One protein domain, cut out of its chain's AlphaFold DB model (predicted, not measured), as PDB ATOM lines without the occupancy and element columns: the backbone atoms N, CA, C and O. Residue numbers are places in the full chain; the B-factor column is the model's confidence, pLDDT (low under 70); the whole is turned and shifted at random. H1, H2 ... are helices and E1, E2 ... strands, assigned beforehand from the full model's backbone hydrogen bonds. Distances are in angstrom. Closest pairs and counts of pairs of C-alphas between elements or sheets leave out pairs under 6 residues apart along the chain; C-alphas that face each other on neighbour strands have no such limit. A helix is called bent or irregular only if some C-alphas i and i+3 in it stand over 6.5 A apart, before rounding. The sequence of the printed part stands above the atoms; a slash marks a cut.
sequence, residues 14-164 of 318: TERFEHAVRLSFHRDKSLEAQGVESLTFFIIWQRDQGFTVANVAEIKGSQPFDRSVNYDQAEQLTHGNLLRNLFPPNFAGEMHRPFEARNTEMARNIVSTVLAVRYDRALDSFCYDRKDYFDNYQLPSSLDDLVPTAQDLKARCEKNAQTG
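AT A GLANCE: This is residues 14 to 164 of the 318 residues of an uncharacterized protein of Corynebacterium minutissimum (UniProt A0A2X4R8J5). A twisted sheet of four long strands is the middle of three layers, with H4 over one face and H1 and H3 over the other. Residues 94 to 105 stick out as a free loop. The printed part has 151 residues, with four named helices and four named strands in the order H1 H2 E1 E2 H3 E3 E4 H4; the class is mixed and the sheet, E2 E1 E3 E4, antiparallel. It is compact, with a radius of gyration of the C-alphas of 16.4 A, and elongated, spanning 50 by 32 by 28 A.

IN THESE COORDINATES: H1, residues 14 to 27, begins at C-alpha 14 (-33.936, 16.468, 12.874) and measures 19.9 A; H2 is residues 29 to 33. E1, 36 to 46, measures 29.2 A, E2, 50 to 59, 29.9 A, and H3, 73 to 84, 16.6 A. E3, 110 to 120, measures 30.0 A, E4, 125 to 134, 30.4 A, and H4, 144 to 163, 29.7 A, ending at C-alpha 163 (-39.807, 6.622, -5.627).

HOW THE PARTS SIT: Hairpin E1 and E2 has N 40 and O 56 at 2.8 A, E1 and E3 have N 41 and O 117 at 2.8 A, and hairpin E3 and E4 has N 116 and O 129 at 2.8 A. E2, H3 and E3 form a split strand-helix-strand unit, E1 between its strands, with a left-handed crossover. H3 is on the sheet at a height of 9.2 A; its closest C-alphas to E2 are Gly 80 and Val 53, 6.1 A. H1, on the same face, touches H3, closest C-alphas Phe 17 and Leu 82 at 5.3 A, at a shallow tilt of 17 degrees, opposite ways. H2 only grazes the sheet. H4, on the opposite face at a height of 7.6 A, comes closest to E4 at C-alphas Cys 157 and Cys 127, 5.8 A; it is only just irregular, C-alphas 145 and 148 being 6.9 A apart. Each O i to N i+4 pair is within hydrogen-bond range in H1, H2 and H3, and 14 of 16 in H4.

THE WHOLE: C-alphas Gly 61 and Phe 99, the farthest apart, are 53.6 A apart. The printed part has no cut; links E2 to H3 and H3 to E3 are long. Mean pLDDT of the printed part is 70.1, with residues 85 to 110 among those under 70.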
ATOM      1  N   THR A  14     -32.948  16.955  13.848       58.75
ATOM      2  CA  THR A  14     -33.936  16.468  12.874       58.75
ATOM      3  C   THR A  14     -34.912  15.481  13.500       58.75
ATOM      4  O   THR A  14     -36.114  15.706  13.442       58.75
ATOM      5  N   GLU A  15     -34.423  14.430  14.158       55.47
ATOM      6  CA  GLU A  15     -35.274  13.403  14.775       55.47
ATOM      7  C   GLU A  15     -36.153  13.973  15.889       55.47
ATOM      8  O   GLU A  15     -37.341  13.659  15.959       55.47
ATOM      9  N   ARG A  16     -35.598  14.854  16.731       57.88
ATOM     10  CA  ARG A  16     -36.363  15.519  17.795       57.88
ATOM     11  C   ARG A  16     -37.475  16.384  17.217       57.88
ATOM     12  O   ARG A  16     -38.601  16.331  17.709       57.88
ATOM     13  N   PHE A  17     -37.173  17.143  16.162       71.88
ATOM     14  CA  PHE A  17     -38.169  17.938  15.452       71.88
ATOM     15  C   PHE A  17     -39.256  17.053  14.827       71.88
ATOM     16  O   PHE A  17     -40.438  17.255  15.100       71.88
ATOM     17  N   GLU A  18     -38.875  16.046  14.040       75.69
ATOM     18  CA  GLU A  18     -39.835  15.168  13.373       75.69
ATOM     19  C   GLU A  18     -40.737  14.427  14.373       75.69
ATOM     20  O   GLU A  18     -41.947  14.310  14.170       75.69
ATOM     21  N   HIS A  19     -40.162  13.926  15.469       70.38
ATOM     22  CA  HIS A  19     -40.904  13.229  16.513       70.38
ATOM     23  C   HIS A  19     -41.900  14.153  17.225       70.38
ATOM     24  O   HIS A  19     -43.048  13.760  17.433       70.38
ATOM     25  N   ALA A  20     -41.500  15.387  17.553       75.69
ATOM     26  CA  ALA A  20     -42.397  16.375  18.153       75.69
ATOM     27  C   ALA A  20     -43.592  16.694  17.237       75.69
ATOM     28  O   ALA A  20     -44.738  16.687  17.692       75.69
ATOM     29  N   VAL A  21     -43.345  16.857  15.932       84.00
ATOM     30  CA  VAL A  21     -44.409  17.100  14.947       84.00
ATOM     31  C   VAL A  21     -45.363  15.907  14.859       84.00
ATOM     32  O   VAL A  21     -46.577  16.094  14.949       84.00
ATOM     33  N   ARG A  22     -44.847  14.672  14.761       80.44
ATOM     34  CA  ARG A  22     -45.685  13.457  14.769       80.44
ATOM     35  C   ARG A  22     -46.537  13.369  16.036       80.44
ATOM     36  O   ARG A  22     -47.739  13.123  15.959       80.44
ATOM     37  N   LEU A  23     -45.939  13.613  17.204       80.94
ATOM     38  CA  LEU A  23     -46.658  13.618  18.480       80.94
ATOM     39  C   LEU A  23     -47.765  14.673  18.521       80.94
ATOM     40  O   LEU A  23     -48.852  14.368  19.013       80.94
ATOM     41  N   SER A  24     -47.528  15.868  17.979       83.62
ATOM     42  CA  SER A  24     -48.539  16.926  17.906       83.62
ATOM     43  C   SER A  24     -49.763  16.488  17.107       83.62
ATOM     44  O   SER A  24     -50.884  16.651  17.578       83.62
ATOM     45  N   PHE A  25     -49.583  15.815  15.967       83.31
ATOM     46  CA  PHE A  25     -50.700  15.259  15.189       83.31
ATOM     47  C   PHE A  25     -51.497  14.163  15.916       83.31
ATOM     48  O   PHE A  25     -52.630  13.869  15.528       83.31
ATOM     49  N   HIS A  26     -50.927  13.555  16.961       81.00
ATOM     50  CA  HIS A  26     -51.617  12.585  17.813       81.00
ATOM     51  C   HIS A  26     -52.250  13.205  19.064       81.00
ATOM     52  O   HIS A  26     -53.228  12.662  19.577       81.00
ATOM     53  N   ARG A  27     -51.674  14.288  19.598       80.69
ATOM     54  CA  ARG A  27     -52.038  14.848  20.909       80.69
ATOM     55  C   ARG A  27     -52.842  16.136  20.816       80.69
ATOM     56  O   ARG A  27     -53.729  16.346  21.644       80.69
ATOM     57  N   ASP A  28     -52.555  16.979  19.832       79.44
ATOM     58  CA  ASP A  28     -53.233  18.252  19.658       79.44
ATOM     59  C   ASP A  28     -54.563  18.052  18.919       79.44
ATOM     60  O   ASP A  28     -54.637  17.890  17.698       79.44
ATOM     61  N   LYS A  29     -55.652  18.101  19.690       81.00
ATOM     62  CA  LYS A  29     -57.022  17.970  19.176       81.00
ATOM     63  C   LYS A  29     -57.414  19.108  18.235       81.00
ATOM     64  O   LYS A  29     -58.365  18.956  17.473       81.00
ATOM     65  N   SER A  30     -56.720  20.244  18.280       81.06
ATOM     66  CA  SER A  30     -56.994  21.380  17.402       81.06
ATOM     67  C   SER A  30     -56.596  21.083  15.952       81.06
ATOM     68  O   SER A  30     -57.300  21.515  15.038       81.06
ATOM     69  N   LEU A  31     -55.538  20.290  15.728       83.06
ATOM     70  CA  LEU A  31     -55.116  19.838  14.397       83.06
ATOM     71  C   LEU A  31     -56.144  18.879  13.792       83.06
ATOM     72  O   LEU A  31     -56.498  18.991  12.617       83.06
ATOM     73  N   GLU A  32     -56.665  17.964  14.611       82.06
ATOM     74  CA  GLU A  32     -57.724  17.042  14.206       82.06
ATOM     75  C   GLU A  32     -59.031  17.783  13.899       82.06
ATOM     76  O   GLU A  32     -59.616  17.573  12.837       82.06
ATOM     77  N   ALA A  33     -59.461  18.694  14.779       83.06
ATOM     78  CA  ALA A  33     -60.688  19.471  14.605       83.06
ATOM     79  C   ALA A  33     -60.661  20.358  13.353       83.06
ATOM     80  O   ALA A  33     -61.691  20.549  12.707       83.06
ATOM     81  N   GLN A  34     -59.486  20.883  12.997       81.75
ATOM     82  CA  GLN A  34     -59.290  21.666  11.780       81.75
ATOM     83  C   GLN A  34     -59.152  20.796  10.528       81.75
ATOM     84  O   GLN A  34     -59.185  21.340   9.433       81.75
ATOM     85  N   GLY A  35     -59.015  19.471  10.652       85.38
ATOM     86  CA  GLY A  35     -58.799  18.586   9.509       85.38
ATOM     87  C   GLY A  35     -57.460  18.839   8.813       85.38
ATOM     88  O   GLY A  35     -57.403  18.808   7.585       85.38
ATOM     89  N   VAL A  36     -56.405  19.130   9.582       87.00
ATOM     90  CA  VAL A  36     -55.056  19.358   9.044       87.00
ATOM     91  C   VAL A  36     -54.502  18.050   8.474       87.00
ATOM     92  O   VAL A  36     -54.421  17.032   9.167       87.00
ATOM     93  N   GLU A  37     -54.110  18.086   7.202       86.56
ATOM     94  CA  GLU A  37     -53.542  16.950   6.464       86.56
ATOM     95  C   GLU A  37     -52.014  17.038   6.377       86.56
ATOM     96  O   GLU A  37     -51.323  16.020   6.407       86.56
ATOM     97  N   SER A  38     -51.468  18.252   6.327       88.25
ATOM     98  CA  SER A  38     -50.023  18.487   6.325       88.25
ATOM     99  C   SER A  38     -49.674  19.854   6.909       88.25
ATOM    100  O   SER A  38     -50.489  20.779   6.894       88.25
ATOM    101  N   LEU A  39     -48.442  19.977   7.404       90.00
ATOM    102  CA  LEU A  39     -47.862  21.227   7.894       90.00
ATOM    103  C   LEU A  39     -46.568  21.512   7.143       90.00
ATOM    104  O   LEU A  39     -45.713  20.636   7.045       90.00
ATOM    105  N   THR A  40     -46.392  22.745   6.678       90.56
ATOM    106  CA  THR A  40     -45.089  23.261   6.261       90.56
ATOM    107  C   THR A  40     -44.641  24.313   7.260       90.56
ATOM    108  O   THR A  40     -45.300  25.332   7.459       90.56
ATOM    109  N   PHE A  41     -43.509  24.054   7.890       89.56
ATOM    110  CA  PHE A  41     -42.837  24.932   8.822       89.56
ATOM    111  C   PHE A  41     -41.761  25.720   8.095       89.56
ATOM    112  O   PHE A  41     -41.043  25.174   7.263       89.56
ATOM    113  N   PHE A  42     -41.612  26.983   8.459       86.81
ATOM    114  CA  PHE A  42     -40.560  27.855   7.981       86.81
ATOM    115  C   PHE A  42     -39.822  28.434   9.165       86.81
ATOM    116  O   PHE A  42     -40.425  28.901  10.131       86.81
ATOM    117  N   ILE A  43     -38.511  28.461   9.052       83.56
ATOM    118  CA  ILE A  43     -37.653  29.215   9.938       83.56
ATOM    119  C   ILE A  43     -36.701  30.030   9.072       83.56
ATOM    120  O   ILE A  43     -36.019  29.517   8.187       83.56
ATOM    121  N   ILE A  44     -36.735  31.334   9.307       82.50
ATOM    122  CA  ILE A  44     -36.071  32.343   8.503       82.50
ATOM    123  C   ILE A  44     -35.049  33.007   9.403       82.50
ATOM    124  O   ILE A  44     -35.414  33.677  10.368       82.50
ATOM    125  N   TRP A  45     -33.778  32.812   9.093       81.25
ATOM    126  CA  TRP A  45     -32.706  33.613   9.655       81.25
ATOM    127  C   TRP A  45     -32.507  34.855   8.791       81.25
ATOM    128  O   TRP A  45     -32.461  34.760   7.564       81.25
ATOM    129  N   GLN A  46     -32.380  36.017   9.415       75.00
ATOM    130  CA  GLN A  46     -31.983  37.264   8.773       75.00
ATOM    131  C   GLN A  46     -30.852  37.890   9.577       75.00
ATOM    132  O   GLN A  46     -30.946  37.987  10.802       75.00
ATOM    133  N   ARG A  47     -29.805  38.347   8.886       69.38
ATOM    134  CA  ARG A  47     -28.578  38.876   9.499       69.38
ATOM    135  C   ARG A  47     -28.849  39.931  10.576       69.38
ATOM    136  O   ARG A  47     -28.254  39.865  11.644       69.38
ATOM    137  N   ASP A  48     -29.785  40.841  10.309       72.19
ATOM    138  CA  ASP A  48     -30.067  41.987  11.183       72.19
ATOM    139  C   ASP A  48     -31.321  41.811  12.059       72.19
ATOM    140  O   ASP A  48     -31.581  42.637  12.931       72.19
ATOM    141  N   GLN A  49     -32.118  40.758  11.834       71.06
ATOM    142  CA  GLN A  49     -33.406  40.549  12.523       71.06
ATOM    143  C   GLN A  49     -33.478  39.234  13.315       71.06
ATOM    144  O   GLN A  49     -34.417  39.026  14.083       71.06
ATOM    145  N   GLY A  50     -32.483  38.353  13.179       72.38
ATOM    146  CA  GLY A  50     -32.445  37.063  13.860       72.38
ATOM    147  C   GLY A  50     -33.402  36.038  13.246       72.38
ATOM    148  O   GLY A  50     -33.578  35.991  12.030       72.38
ATOM    149  N   PHE A  51     -33.975  35.170  14.084       78.00
ATOM    150  CA  PHE A  51     -34.814  34.048  13.649       78.00
ATOM    151  C   PHE A  51     -36.311  34.327  13.776       78.00
ATOM    152  O   PHE A  51     -36.825  34.449  14.894       78.00
ATOM    153  N   THR A  52     -37.018  34.241  12.654       81.12
ATOM    154  CA  THR A  52     -38.484  34.260  12.570       81.12
ATOM    155  C   THR A  52     -39.007  32.873  12.208       81.12
ATOM    156  O   THR A  52     -38.429  32.192  11.366       81.12
ATOM    157  N   VAL A  53     -40.103  32.440  12.837       83.19
ATOM    158  CA  VAL A  53     -40.746  31.145  12.558       83.19
ATOM    159  C   VAL A  53     -42.151  31.388  12.023       83.19
ATOM    160  O   VAL A  53     -42.900  32.189  12.579       83.19
ATOM    161  N   ALA A  54     -42.514  30.675  10.965       85.88
ATOM    162  CA  ALA A  54     -43.835  30.706  10.352       85.88
ATOM    163  C   ALA A  54     -44.295  29.282  10.013       85.88
ATOM    164  O   ALA A  54     -43.499  28.346   9.976       85.88
ATOM    165  N   ASN A  55     -45.592  29.098   9.783       86.88
ATOM    166  CA  ASN A  55     -46.121  27.841   9.270       86.88
ATOM    167  C   ASN A  55     -47.326  28.089   8.362       86.88
ATOM    168  O   ASN A  55     -48.017  29.098   8.492       86.88
ATOM    169  N   VAL A  56     -47.560  27.141   7.464       87.75
ATOM    170  CA  VAL A  56     -48.758  27.038   6.629       87.75
ATOM    171  C   VAL A  56     -49.241  25.596   6.653       87.75
ATOM    172  O   VAL A  56     -48.448  24.675   6.864       87.75
ATOM    173  N   ALA A  57     -50.529  25.383   6.407       86.44
ATOM    174  CA  ALA A  57     -51.092  24.043   6.349       86.44
ATOM    175  C   ALA A  57     -51.916  23.760   5.118       86.44
ATOM    176  O   ALA A  57     -52.470  24.643   4.466       86.44
ATOM    177  N   GLU A  58     -52.059  22.464   4.886       86.25
ATOM    178  CA  GLU A  58     -53.125  21.929   4.071       86.25
ATOM    179  C   GLU A  58     -54.239  21.430   4.985       86.25
ATOM    180  O   GLU A  58     -54.025  20.577   5.849       86.25
ATOM    181  N   ILE A  59     -55.424  22.004   4.801       84.00
ATOM    182  CA  ILE A  59     -56.630  21.656   5.539       84.00
ATOM    183  C   ILE A  59     -57.605  21.007   4.568       84.00
ATOM    184  O   ILE A  59     -57.906  21.563   3.507       84.00
ATOM    185  N   LYS A  60     -58.145  19.857   4.966       82.19
ATOM    186  CA  LYS A  60     -59.111  19.104   4.175       82.19
ATOM    187  C   LYS A  60     -60.275  19.992   3.722       82.19
ATOM    188  O   LYS A  60     -60.978  20.590   4.533       82.19
ATOM    189  N   GLY A  61     -60.503  20.046   2.410       74.50
ATOM    190  CA  GLY A  61     -61.612  20.800   1.811       74.50
ATOM    191  C   GLY A  61     -61.427  22.323   1.773       74.50
ATOM    192  O   GLY A  61     -62.376  23.024   1.429       74.50
ATOM    193  N   SER A  62     -60.239  22.838   2.104       73.69
ATOM    194  CA  SER A  62     -59.862  24.249   1.931       73.69
ATOM    195  C   SER A  62     -58.871  24.413   0.775       73.69
ATOM    196  O   SER A  62     -58.288  23.431   0.312       73.69
ATOM    197  N   GLN A  63     -58.667  25.646   0.292       65.00
ATOM    198  CA  GLN A  63     -57.555  25.898  -0.625       65.00
ATOM    199  C   GLN A  63     -56.217  25.623   0.097       65.00
ATOM    200  O   GLN A  63     -56.077  25.996   1.267       65.00
ATOM    201  N   PRO A  64     -55.259  24.925  -0.544       62.31
ATOM    202  CA  PRO A  64     -53.976  24.602   0.074       62.31
ATOM    203  C   PRO A  64     -53.194  25.867   0.444       62.31
ATOM    204  O   PRO A  64     -53.139  26.795  -0.354       62.31
ATOM    205  N   PHE A  65     -52.525  25.864   1.602       59.19
ATOM    206  CA  PHE A  65     -51.567  26.898   2.035       59.19
ATOM    207  C   PHE A  65     -52.148  28.276   2.408       59.19
ATOM    208  O   PHE A  65     -51.384  29.171   2.751       59.19
ATOM    209  N   ASP A  66     -53.472  28.430   2.445       52.44
ATOM    210  CA  ASP A  66     -54.150  29.719   2.681       52.44
ATOM    211  C   ASP A  66     -54.258  30.148   4.157       52.44
ATOM    212  O   ASP A  66     -54.824  31.201   4.465       52.44
ATOM    213  N   ARG A  67     -53.811  29.321   5.113       58.38
ATOM    214  CA  ARG A  67     -54.024  29.582   6.548       58.38
ATOM    215  C   ARG A  67     -52.810  29.202   7.386       58.38
ATOM    216  O   ARG A  67     -52.320  28.073   7.310       58.38
ATOM    217  N   SER A  68     -52.376  30.134   8.231       61.00
ATOM    218  CA  SER A  68     -51.584  29.820   9.416       61.00
ATOM    219  C   SER A  68     -52.403  28.893  10.311       61.00
ATOM    220  O   SER A  68     -53.595  29.123  10.539       61.00
ATOM    221  N   VAL A  69     -51.790  27.819  10.805       64.06
ATOM    222  CA  VAL A  69     -52.490  26.935  11.738       64.06
ATOM    223  C   VAL A  69     -52.437  27.554  13.111       64.06
ATOM    224  O   VAL A  69     -51.364  27.754  13.676       64.06
ATOM    225  N   ASN A  70     -53.617  27.799  13.665       62.62
ATOM    226  CA  ASN A  70     -53.758  28.050  15.085       62.62
ATOM    227  C   ASN A  70     -53.780  26.687  15.776       62.62
ATOM    228  O   ASN A  70     -54.826  26.042  15.837       62.62
ATOM    229  N   TYR A  71     -52.620  26.222  16.224       69.00
ATOM    230  CA  TYR A  71     -52.504  25.070  17.117       69.00
ATOM    231  C   TYR A  71     -51.808  25.510  18.408       69.00
ATOM    232  O   TYR A  71     -51.438  26.682  18.524       69.00
ATOM    233  N   ASP A  72     -51.734  24.638  19.411       74.06
ATOM    234  CA  ASP A  72     -51.385  25.040  20.777       74.06
ATOM    235  C   ASP A  72     -50.091  25.882  20.852       74.06
ATOM    236  O   ASP A  72     -49.060  25.545  20.263       74.06
ATOM    237  N   GLN A  73     -50.137  27.003  21.582       72.44
ATOM    238  CA  GLN A  73     -49.028  27.961  21.645       72.44
ATOM    239  C   GLN A  73     -47.743  27.326  22.203       72.44
ATOM    240  O   GLN A  73     -46.642  27.705  21.792       72.44
ATOM    241  N   ALA A  74     -47.856  26.361  23.122       72.94
ATOM    242  CA  ALA A  74     -46.705  25.655  23.668       72.94
ATOM    243  C   ALA A  74     -46.083  24.707  22.632       72.94
ATOM    244  O   ALA A  74     -44.855  24.629  22.537       72.94
ATOM    245  N   GLU A  75     -46.901  24.047  21.810       74.12
ATOM    246  CA  GLU A  75     -46.421  23.215  20.700       74.12
ATOM    247  C   GLU A  75     -45.759  24.076  19.613       74.12
ATOM    248  O   GLU A  75     -44.675  23.747  19.129       74.12
ATOM    249  N   GLN A  76     -46.326  25.245  19.293       74.19
ATOM    250  CA  GLN A  76     -45.722  26.184  18.341       74.19
ATOM    251  C   GLN A  76     -44.340  26.669  18.802       74.19
ATOM    252  O   GLN A  76     -43.394  26.712  18.007       74.19
ATOM    253  N   LEU A  77     -44.199  27.010  20.087       74.56
ATOM    254  CA  LEU A  77     -42.914  27.382  20.683       74.56
ATOM    255  C   LEU A  77     -41.921  26.213  20.667       74.56
ATOM    256  O   LEU A  77     -40.747  26.403  20.343       74.56
ATOM    257  N   THR A  78     -42.390  25.005  20.977       74.88
ATOM    258  CA  THR A  78     -41.566  23.790  20.983       74.88
ATOM    259  C   THR A  78     -41.026  23.488  19.589       74.88
ATOM    260  O   THR A  78     -39.812  23.365  19.417       74.88
ATOM    261  N   HIS A  79     -41.888  23.463  18.571       79.38
ATOM    262  CA  HIS A  79     -41.468  23.276  17.183       79.38
ATOM    263  C   HIS A  79     -40.530  24.387  16.714       79.38
ATOM    264  O   HIS A  79     -39.519  24.085  16.090       79.38
ATOM    265  N   GLY A  80     -40.805  25.652  17.046       73.38
ATOM    266  CA  GLY A  80     -39.925  26.771  16.699       73.38
ATOM    267  C   GLY A  80     -38.514  26.626  17.278       73.38
ATOM    268  O   GLY A  80     -37.530  26.841  16.573       73.38
ATOM    269  N   ASN A  81     -38.400  26.195  18.536       71.50
ATOM    270  CA  ASN A  81     -37.108  25.931  19.173       71.50
ATOM    271  C   ASN A  81     -36.394  24.717  18.562       71.50
ATOM    272  O   ASN A  81     -35.182  24.750  18.358       71.50
ATOM    273  N   LEU A  82     -37.130  23.655  18.233       70.50
ATOM    274  CA  LEU A  82     -36.561  22.472  17.585       70.50
ATOM    275  C   LEU A  82     -36.115  22.757  16.142       70.50
ATOM    276  O   LEU A  82     -35.058  22.284  15.743       70.50
ATOM    277  N   LEU A  83     -36.854  23.586  15.398       73.56
ATOM    278  CA  LEU A  83     -36.474  24.074  14.065       73.56
ATOM    279  C   LEU A  83     -35.195  24.909  14.097       73.56
ATOM    280  O   LEU A  83     -34.374  24.787  13.197       73.56
ATOM    281  N   ARG A  84     -34.997  25.734  15.133       70.81
ATOM    282  CA  ARG A  84     -33.738  26.478  15.321       70.81
ATOM    283  C   ARG A  84     -32.545  25.542  15.435       70.81
ATOM    284  O   ARG A  84     -31.523  25.806  14.821       70.81
ATOM    285  N   ASN A  85     -32.700  24.412  16.122       64.75
ATOM    286  CA  ASN A  85     -31.637  23.413  16.231       64.75
ATOM    287  C   ASN A  85     -31.303  22.732  14.889       64.75
ATOM    288  O   ASN A  85     -30.280  22.060  14.799       64.75
ATOM    289  N   LEU A  86     -32.159  22.861  13.865       62.69
ATOM    290  CA  LEU A  86     -31.876  22.371  12.513       62.69
ATOM    291  C   LEU A  86     -30.941  23.301  11.727       62.69
ATOM    292  O   LEU A  86     -30.415  22.887  10.693       62.69
ATOM    293  N   PHE A  87     -30.741  24.545  12.177       58.41
ATOM    294  CA  PHE A  87     -29.740  25.427  11.586       58.41
ATOM    295  C   PHE A  87     -28.344  25.005  12.057       58.41
ATOM    296  O   PHE A  87     -28.122  24.913  13.265       58.41
ATOM    297  N   PRO A  88     -27.394  24.752  11.139       49.06
ATOM    298  CA  PRO A  88     -26.042  24.392  11.535       49.06
ATOM    299  C   PRO A  88     -25.369  25.546  12.310       49.06
ATOM    300  O   PRO A  88     -25.555  26.710  11.939       49.06
ATOM    301  N   PRO A  89     -24.562  25.239  13.346       42.28
ATOM    302  CA  PRO A  89     -23.973  26.229  14.259       42.28
ATOM    303  C   PRO A  89     -23.060  27.263  13.575       42.28
ATOM    304  O   PRO A  89     -22.883  28.357  14.093       42.28
ATOM    305  N   ASN A  90     -22.569  26.982  12.364       42.66
ATOM    306  CA  ASN A  90     -21.627  27.841  11.631       42.66
ATOM    307  C   ASN A  90     -22.280  28.765  10.585       42.66
ATOM    308  O   ASN A  90     -21.591  29.305   9.717       42.66
ATOM    309  N   PHE A  91     -23.608  28.902  10.599       43.44
ATOM    310  CA  PHE A  91     -24.342  29.525   9.496       43.44
ATOM    311  C   PHE A  91     -24.791  30.969   9.755       43.44
ATOM    312  O   PHE A  91     -24.715  31.819   8.869       43.44
ATOM    313  N   ALA A  92     -25.227  31.272  10.975       37.78
ATOM    314  CA  ALA A  92     -25.399  32.650  11.404       37.78
ATOM    315  C   ALA A  92     -24.026  33.179  11.817       37.78
ATOM    316  O   ALA A  92     -23.253  32.441  12.413       37.78
ATOM    317  N   GLY A  93     -23.718  34.448  11.567       37.84
ATOM    318  CA  GLY A  93     -22.481  35.106  12.012       37.84
ATOM    319  C   GLY A  93     -22.221  35.129  13.532       37.84
ATOM    320  O   GLY A  93     -21.457  35.976  13.983       37.84
ATOM    321  N   GLU A  94     -22.786  34.215  14.323       35.78
ATOM    322  CA  GLU A  94     -22.318  33.822  15.653       35.78
ATOM    323  C   GLU A  94     -21.006  33.019  15.542       35.78
ATOM    324  O   GLU A  94     -20.850  31.915  16.052       35.78
ATOM    325  N   MET A  95     -20.000  33.626  14.903       34.88
ATOM    326  CA  MET A  95     -18.607  33.288  15.166       34.88
ATOM    327  C   MET A  95     -18.302  33.704  16.603       34.88
ATOM    328  O   MET A  95     -17.862  34.825  16.861       34.88
ATOM    329  N   HIS A  96     -18.499  32.797  17.553       31.95
ATOM    330  CA  HIS A  96     -17.971  32.997  18.895       31.95
ATOM    331  C   HIS A  96     -16.461  32.737  18.999       31.95
ATOM    332  O   HIS A  96     -15.911  32.975  20.075       31.95
ATOM    333  N   ARG A  97     -15.742  32.344  17.924       30.38
ATOM    334  CA  ARG A  97     -14.265  32.250  17.940       30.38
ATOM    335  C   ARG A  97     -13.561  32.580  16.608       30.38
ATOM    336  O   ARG A  97     -14.146  32.406  15.547       30.38
ATOM    337  N   PRO A  98     -12.282  33.028  16.646       31.42
ATOM    338  CA  PRO A  98     -11.556  33.606  15.504       31.42
ATOM    339  C   PRO A  98     -10.806  32.595  14.613       31.42
ATOM    340  O   PRO A  98      -9.939  32.999  13.839       31.42
ATOM    341  N   PHE A  99     -11.067  31.293  14.724       32.94
ATOM    342  CA  PHE A  99     -10.260  30.256  14.075       32.94
ATOM    343  C   PHE A  99     -11.106  29.429  13.109       32.94
ATOM    344  O   PHE A  99     -11.471  28.324  13.453       32.94
ATOM    345  N   GLU A 100     -11.426  29.980  11.931       36.16
ATOM    346  CA  GLU A 100     -11.706  29.221  10.687       36.16
ATOM    347  C   GLU A 100     -11.960  30.174   9.498       36.16
ATOM    348  O   GLU A 100     -12.983  30.188   8.820       36.16
ATOM    349  N   ALA A 101     -10.982  31.037   9.224       34.38
ATOM    350  CA  ALA A 101     -11.045  32.041   8.161       34.38
ATOM    351  C   ALA A 101     -10.522  31.532   6.800       34.38
ATOM    352  O   ALA A 101      -9.684  32.194   6.184       34.38
ATOM    353  N   ARG A 102     -10.957  30.353   6.325       36.06
ATOM    354  CA  ARG A 102     -10.537  29.854   4.991       36.06
ATOM    355  C   ARG A 102     -11.644  29.564   3.971       36.06
ATOM    356  O   ARG A 102     -11.302  29.443   2.804       36.06
ATOM    357  N   ASN A 103     -12.931  29.629   4.335       39.28
ATOM    358  CA  ASN A 103     -14.064  29.581   3.381       39.28
ATOM    359  C   ASN A 103     -14.970  30.838   3.433       39.28
ATOM    360  O   ASN A 103     -16.164  30.802   3.147       39.28
ATOM    361  N   THR A 104     -14.401  31.982   3.820       43.47
ATOM    362  CA  THR A 104     -15.121  33.152   4.360       43.47
ATOM    363  C   THR A 104     -15.676  34.189   3.371       43.47
ATOM    364  O   THR A 104     -16.197  35.195   3.839       43.47
ATOM    365  N   GLU A 105     -15.614  34.025   2.046       41.06
ATOM    366  CA  GLU A 105     -16.184  35.043   1.130       41.06
ATOM    367  C   GLU A 105     -17.674  34.835   0.815       41.06
ATOM    368  O   GLU A 105     -18.444  35.789   0.881       41.06
ATOM    369  N   MET A 106     -18.123  33.602   0.548       38.75
ATOM    370  CA  MET A 106     -19.538  33.352   0.215       38.75
ATOM    371  C   MET A 106     -20.467  33.480   1.431       38.75
ATOM    372  O   MET A 106     -21.537  34.073   1.310       38.75
ATOM    373  N   ALA A 107     -20.049  33.005   2.610       45.84
ATOM    374  CA  ALA A 107     -20.841  33.116   3.841       45.84
ATOM    375  C   ALA A 107     -21.035  34.578   4.296       45.84
ATOM    376  O   ALA A 107     -22.072  34.924   4.859       45.84
ATOM    377  N   ARG A 108     -20.078  35.471   3.991       51.78
ATOM    378  CA  ARG A 108     -20.165  36.907   4.319       51.78
ATOM    379  C   ARG A 108     -21.227  37.665   3.521       51.78
ATOM    380  O   ARG A 108     -21.620  38.742   3.956       51.78
ATOM    381  N   ASN A 109     -21.723  37.116   2.412       61.41
ATOM    382  CA  ASN A 109     -22.704  37.787   1.547       61.41
ATOM    383  C   ASN A 109     -24.137  37.256   1.727       61.41
ATOM    384  O   ASN A 109     -25.054  37.767   1.089       61.41
ATOM    385  N   ILE A 110     -24.349  36.242   2.576       66.25
ATOM    386  CA  ILE A 110     -25.690  35.724   2.879       66.25
ATOM    387  C   ILE A 110     -26.373  36.653   3.886       66.25
ATOM    388  O   ILE A 110     -25.913  36.797   5.022       66.25
ATOM    389  N   VAL A 111     -27.471  37.281   3.476       70.56
ATOM    390  CA  VAL A 111     -28.277  38.189   4.313       70.56
ATOM    391  C   VAL A 111     -29.461  37.501   4.968       70.56
ATOM    392  O   VAL A 111     -29.966  37.979   5.985       70.56
ATOM    393  N   SER A 112     -29.910  36.380   4.406       75.19
ATOM    394  CA  SER A 112     -30.995  35.590   4.970       75.19
ATOM    395  C   SER A 112     -30.935  34.148   4.502       75.19
ATOM    396  O   SER A 112     -30.481  33.876   3.394       75.19
ATOM    397  N   THR A 113     -31.469  33.246   5.317       74.38
ATOM    398  CA  THR A 113     -31.721  31.863   4.923       74.38
ATOM    399  C   THR A 113     -33.074  31.411   5.390       74.38
ATOM    400  O   THR A 113     -33.453  31.614   6.542       74.38
ATOM    401  N   VAL A 114     -33.773  30.747   4.484       78.62
ATOM    402  CA  VAL A 114     -35.048  30.097   4.738       78.62
ATOM    403  C   VAL A 114     -34.795  28.600   4.779       78.62
ATOM    404  O   VAL A 114     -34.357  28.015   3.789       78.62
ATOM    405  N   LEU A 115     -35.091  27.982   5.917       80.38
ATOM    406  CA  LEU A 115     -35.239  26.539   6.034       80.38
ATOM    407  C   LEU A 115     -36.734  26.231   6.134       80.38
ATOM    408  O   LEU A 115     -37.434  26.748   7.006       80.38
ATOM    409  N   ALA A 116     -37.214  25.401   5.218       85.19
ATOM    410  CA  ALA A 116     -38.594  24.964   5.133       85.19
ATOM    411  C   ALA A 116     -38.674  23.454   5.362       85.19
ATOM    412  O   ALA A 116     -37.887  22.692   4.801       85.19
ATOM    413  N   VAL A 117     -39.629  23.005   6.172       86.44
ATOM    414  CA  VAL A 117     -39.852  21.585   6.457       86.44
ATOM    415  C   VAL A 117     -41.329  21.271   6.316       86.44
ATOM    416  O   VAL A 117     -42.146  21.819   7.045       86.44
ATOM    417  N   ARG A 118     -41.691  20.379   5.399       88.31
ATOM    418  CA  ARG A 118     -43.050  19.868   5.234       88.31
ATOM    419  C   ARG A 118     -43.174  18.494   5.870       88.31
ATOM    420  O   ARG A 118     -42.381  17.617   5.551       88.31
ATOM    421  N   TYR A 119     -44.204  18.305   6.684       87.31
ATOM    422  CA  TYR A 119     -44.685  17.002   7.126       87.31
ATOM    423  C   TYR A 119     -46.012  16.674   6.448       87.31
ATOM    424  O   TYR A 119     -46.971  17.442   6.558       87.31
ATOM    425  N   ASP A 120     -46.070  15.531   5.772       83.75
ATOM    426  CA  ASP A 120     -47.290  14.970   5.203       83.75
ATOM    427  C   ASP A 120     -47.786  13.809   6.070       83.75
ATOM    428  O   ASP A 120     -47.105  12.790   6.204       83.75
ATOM    429  N   ARG A 121     -48.973  13.965   6.670       83.62
ATOM    430  CA  ARG A 121     -49.516  12.992   7.624       83.62
ATOM    431  C   ARG A 121     -49.919  11.683   6.953       83.62
ATOM    432  O   ARG A 121     -49.759  10.624   7.550       83.62
ATOM    433  N   ALA A 122     -50.484  11.745   5.748       79.44
ATOM    434  CA  ALA A 122     -50.982  10.556   5.058       79.44
ATOM    435  C   ALA A 122     -49.828   9.655   4.601       79.44
ATOM    436  O   ALA A 122     -49.951   8.432   4.621       79.44
ATOM    437  N   LEU A 123     -48.711  10.274   4.219       73.88
ATOM    438  CA  LEU A 123     -47.497   9.588   3.786       73.88
ATOM    439  C   LEU A 123     -46.510   9.311   4.934       73.88
ATOM    440  O   LEU A 123     -45.509   8.635   4.707       73.88
ATOM    441  N   ASP A 124     -46.768   9.854   6.128       71.50
ATOM    442  CA  ASP A 124     -45.844   9.920   7.273       71.50
ATOM    443  C   ASP A 124     -44.413  10.332   6.873       71.50
ATOM    444  O   ASP A 124     -43.411   9.724   7.257       71.50
ATOM    445  N   SER A 125     -44.321  11.376   6.050       68.69
ATOM    446  CA  SER A 125     -43.081  11.755   5.371       68.69
ATOM    447  C   SER A 125     -42.707  13.205   5.634       68.69
ATOM    448  O   SER A 125     -43.571  14.082   5.694       68.69
ATOM    449  N   PHE A 126     -41.401  13.451   5.748       73.44
ATOM    450  CA  PHE A 126     -40.828  14.785   5.861       73.44
ATOM    451  C   PHE A 126     -40.054  15.158   4.596       73.44
ATOM    452  O   PHE A 126     -39.290  14.363   4.044       73.44
ATOM    453  N   CYS A 127     -40.216  16.406   4.169       72.81
ATOM    454  CA  CYS A 127     -39.437  17.014   3.102       72.81
ATOM    455  C   CYS A 127     -38.879  18.341   3.559       72.81
ATOM    456  O   CYS A 127     -39.565  19.137   4.185       72.81
ATOM    457  N   TYR A 128     -37.642  18.598   3.180       74.88
ATOM    458  CA  TYR A 128     -36.886  19.723   3.690       74.88
ATOM    459  C   TYR A 128     -36.332  20.532   2.531       74.88
ATOM    460  O   TYR A 128     -35.816  19.955   1.576       74.88
ATOM    461  N   ASP A 129     -36.384  21.848   2.610       74.44
ATOM    462  CA  ASP A 129     -35.767  22.738   1.639       74.44
ATOM    463  C   ASP A 129     -34.973  23.816   2.353       74.44
ATOM    464  O   ASP A 129     -35.395  24.309   3.397       74.44
ATOM    465  N   ARG A 130     -33.825  24.185   1.795       74.25
ATOM    466  CA  ARG A 130     -33.025  25.297   2.298       74.25
ATOM    467  C   ARG A 130     -32.697  26.220   1.146       74.25
ATOM    468  O   ARG A 130     -32.225  25.775   0.103       74.25
ATOM    469  N   LYS A 131     -32.884  27.515   1.378       73.25
ATOM    470  CA  LYS A 131     -32.553  28.556   0.418       73.25
ATOM    471  C   LYS A 131     -31.816  29.696   1.098       73.25
ATOM    472  O   LYS A 131     -32.348  30.324   2.012       73.25
ATOM    473  N   ASP A 132     -30.615  29.964   0.606       70.06
ATOM    474  CA  ASP A 132     -29.793  31.089   1.036       70.06
ATOM    475  C   ASP A 132     -30.022  32.283   0.100       70.06
ATOM    476  O   ASP A 132     -30.101  32.137  -1.123       70.06
ATOM    477  N   TYR A 133     -30.139  33.472   0.683       68.88
ATOM    478  CA  TYR A 133     -30.365  34.736  -0.006       68.88
ATOM    479  C   TYR A 133     -29.157  35.646   0.196       68.88
ATOM    480  O   TYR A 133     -28.741  35.915   1.326       68.88
ATOM    481  N   PHE A 134     -28.613  36.141  -0.912       76.31
ATOM    482  CA  PHE A 134     -27.481  37.070  -0.935       76.31
ATOM    483  C   PHE A 134     -27.965  38.523  -1.040       76.31
ATOM    484  O   PHE A 134     -29.103  38.734  -1.449       76.31
ATOM    485  N   ASP A 135     -27.113  39.509  -0.724       67.00
ATOM    486  CA  ASP A 135     -27.445  40.954  -0.647       67.00
ATOM    487  C   ASP A 135     -28.298  41.514  -1.817       67.00
ATOM    488  O   ASP A 135     -29.027  42.487  -1.648       67.00
ATOM    489  N   ASN A 136     -28.245  40.898  -3.005       65.69
ATOM    490  CA  ASN A 136     -28.970  41.337  -4.205       65.69
ATOM    491  C   ASN A 136     -30.324  40.635  -4.443       65.69
ATOM    492  O   ASN A 136     -30.969  40.893  -5.459       65.69
ATOM    493  N   TYR A 137     -30.744  39.715  -3.570       67.19
ATOM    494  CA  TYR A 137     -31.996  38.970  -3.716       67.19
ATOM    495  C   TYR A 137     -33.125  39.581  -2.886       67.19
ATOM    496  O   TYR A 137     -32.933  39.998  -1.746       67.19
ATOM    497  N   GLN A 138     -34.340  39.570  -3.443       73.69
ATOM    498  CA  GLN A 138     -35.537  39.951  -2.701       73.69
ATOM    499  C   GLN A 138     -35.843  38.889  -1.637       73.69
ATOM    500  O   GLN A 138     -36.051  37.714  -1.954       73.69
ATOM    501  N   LEU A 139     -35.839  39.316  -0.375       73.38
ATOM    502  CA  LEU A 139     -36.178  38.471   0.763       73.38
ATOM    503  C   LEU A 139     -37.690  38.234   0.833       73.38
ATOM    504  O   LEU A 139     -38.453  39.149   0.511       73.38
ATOM    505  N   PRO A 140     -38.139  37.054   1.300       76.25
ATOM    506  CA  PRO A 140     -39.538  36.851   1.645       76.25
ATOM    507  C   PRO A 140     -39.932  37.833   2.749       76.25
ATOM    508  O   PRO A 140     -39.243  37.946   3.766       76.25
ATOM    509  N   SER A 141     -41.035  38.542   2.542       78.25
ATOM    510  CA  SER A 141     -41.543  39.573   3.455       78.25
ATOM    511  C   SER A 141     -42.935  39.251   3.999       78.25
ATOM    512  O   SER A 141     -43.407  39.898   4.933       78.25
ATOM    513  N   SER A 142     -43.585  38.235   3.432       81.62
ATOM    514  CA  SER A 142     -44.936  37.800   3.766       81.62
ATOM    515  C   SER A 142     -45.055  36.272   3.745       81.62
ATOM    516  O   SER A 142     -44.175  35.573   3.245       81.62
ATOM    517  N   LEU A 143     -46.158  35.744   4.288       77.38
ATOM    518  CA  LEU A 143     -46.494  34.321   4.156       77.38
ATOM    519  C   LEU A 143     -46.729  33.929   2.691       77.38
ATOM    520  O   LEU A 143     -46.315  32.843   2.292       77.38
ATOM    521  N   ASP A 144     -47.320  34.821   1.891       82.12
ATOM    522  CA  ASP A 144     -47.595  34.592   0.467       82.12
ATOM    523  C   ASP A 144     -46.302  34.334  -0.323       82.12
ATOM    524  O   ASP A 144     -46.269  33.470  -1.199       82.12
ATOM    525  N   ASP A 145     -45.201  34.993   0.056       82.81
ATOM    526  CA  ASP A 145     -43.877  34.777  -0.547       82.81
ATOM    527  C   ASP A 145     -43.314  33.366  -0.267       82.81
ATOM    528  O   ASP A 145     -42.428  32.895  -0.983       82.81
ATOM    529  N   LEU A 146     -43.809  32.678   0.771       84.06
ATOM    530  CA  LEU A 146     -43.366  31.342   1.191       84.06
ATOM    531  C   LEU A 146     -44.240  30.214   0.617       84.06
ATOM    532  O   LEU A 146     -43.808  29.056   0.580       84.06
ATOM    533  N   VAL A 147     -45.451  30.529   0.143       83.00
ATOM    534  CA  VAL A 147     -46.396  29.553  -0.433       83.00
ATOM    535  C   VAL A 147     -45.788  28.750  -1.594       83.00
ATOM    536  O   VAL A 147     -45.936  27.524  -1.580       83.00
ATOM    537  N   PRO A 148     -45.048  29.348  -2.554       85.25
ATOM    538  CA  PRO A 148     -44.413  28.579  -3.626       85.25
ATOM    539  C   PRO A 148     -43.444  27.509  -3.102       85.25
ATOM    540  O   PRO A 148     -43.470  26.371  -3.562       85.25
ATOM    541  N   THR A 149     -42.651  27.819  -2.071       84.06
ATOM    542  CA  THR A 149     -41.749  26.842  -1.437       84.06
ATOM    543  C   THR A 149     -42.527  25.704  -0.771       84.06
ATOM    544  O   THR A 149     -42.116  24.544  -0.848       84.06
ATOM    545  N   ALA A 150     -43.676  25.994  -0.150       84.88
ATOM    546  CA  ALA A 150     -44.535  24.955   0.420       84.88
ATOM    547  C   ALA A 150     -45.121  24.020  -0.654       84.88
ATOM    548  O   ALA A 150     -45.201  22.808  -0.432       84.88
ATOM    549  N   GLN A 151     -45.500  24.570  -1.812       85.25
ATOM    550  CA  GLN A 151     -46.007  23.811  -2.957       85.25
ATOM    551  C   GLN A 151     -44.924  22.911  -3.568       85.25
ATOM    552  O   GLN A 151     -45.167  21.721  -3.782       85.25
ATOM    553  N   ASP A 152     -43.713  23.435  -3.763       83.62
ATOM    554  CA  ASP A 152     -42.575  22.656  -4.263       83.62
ATOM    555  C   ASP A 152     -42.223  21.501  -3.316       83.62
ATOM    556  O   ASP A 152     -41.998  20.365  -3.747       83.62
ATOM    557  N   LEU A 153     -42.236  21.758  -2.004       81.88
ATOM    558  CA  LEU A 153     -42.030  20.728  -0.987       81.88
ATOM    559  C   LEU A 153     -43.102  19.639  -1.020       81.88
ATOM    560  O   LEU A 153     -42.775  18.463  -0.846       81.88
ATOM    561  N   LYS A 154     -44.366  19.999  -1.266       84.19
ATOM    562  CA  LYS A 154     -45.454  19.030  -1.437       84.19
ATOM    563  C   LYS A 154     -45.192  18.106  -2.621       84.19
ATOM    564  O   LYS A 154     -45.155  16.891  -2.436       84.19
ATOM    565  N   ALA A 155     -44.932  18.670  -3.800       80.56
ATOM    566  CA  ALA A 155     -44.659  17.888  -5.006       80.56
ATOM    567  C   ALA A 155     -43.445  16.958  -4.820       80.56
ATOM    568  O   ALA A 155     -43.443  15.805  -5.259       80.56
ATOM    569  N   ARG A 156     -42.414  17.433  -4.111       71.56
ATOM    570  CA  ARG A 156     -41.251  16.617  -3.742       71.56
ATOM    571  C   ARG A 156     -41.601  15.486  -2.780       71.56
ATOM    572  O   ARG A 156     -41.104  14.386  -2.978       71.56
ATOM    573  N   CYS A 157     -42.450  15.720  -1.782       66.62
ATOM    574  CA  CYS A 157     -42.919  14.683  -0.857       66.62
ATOM    575  C   CYS A 157     -43.712  13.583  -1.555       66.62
ATOM    576  O   CYS A 157     -43.445  12.403  -1.329       66.62
ATOM    577  N   GLU A 158     -44.607  13.953  -2.466       71.12
ATOM    578  CA  GLU A 158     -45.361  12.998  -3.280       71.12
ATOM    579  C   GLU A 158     -44.426  12.172  -4.176       71.12
ATOM    580  O   GLU A 158     -44.504  10.942  -4.205       71.12
ATOM    581  N   LYS A 159     -43.473  12.828  -4.852       65.81
ATOM    582  CA  LYS A 159     -42.462  12.152  -5.679       65.81
ATOM    583  C   LYS A 159     -41.568  11.220  -4.855       65.81
ATOM    584  O   LYS A 159     -41.274  10.103  -5.282       65.81
ATOM    585  N   ASN A 160     -41.128  11.663  -3.684       58.66
ATOM    586  CA  ASN A 160     -40.296  10.891  -2.763       58.66
ATOM    587  C   ASN A 160     -41.027   9.642  -2.265       58.66
ATOM    588  O   ASN A 160     -40.468   8.549  -2.317       58.66
ATOM    589  N   ALA A 161     -42.300   9.769  -1.886       56.91
ATOM    590  CA  ALA A 161     -43.127   8.635  -1.488       56.91
ATOM    591  C   ALA A 161     -43.316   7.613  -2.625       56.91
ATOM    592  O   ALA A 161     -43.283   6.410  -2.382       56.91
ATOM    593  N   GLN A 162     -43.450   8.073  -3.874       53.41
ATOM    594  CA  GLN A 162     -43.579   7.198  -5.047       53.41
ATOM    595  C   GLN A 162     -42.273   6.483  -5.425       53.41
ATOM    596  O   GLN A 162     -42.306   5.380  -5.964       53.41
ATOM    597  N   THR A 163     -41.124   7.112  -5.179       40.72
ATOM    598  CA  THR A 163     -39.807   6.622  -5.627       40.72
ATOM    599  C   THR A 163     -38.974   5.986  -4.513       40.72
ATOM    600  O   THR A 163     -37.931   5.399  -4.792       40.72
ATOM    601  N   GLY A 164     -39.405   6.109  -3.256       37.41
ATOM    602  CA  GLY A 164     -38.627   5.711  -2.081       37.41
ATOM    603  C   GLY A 164     -37.423   6.618  -1.788       37.41
ATOM    604  O   GLY A 164     -36.624   6.299  -0.906       37.41
TER     605      GLY A 164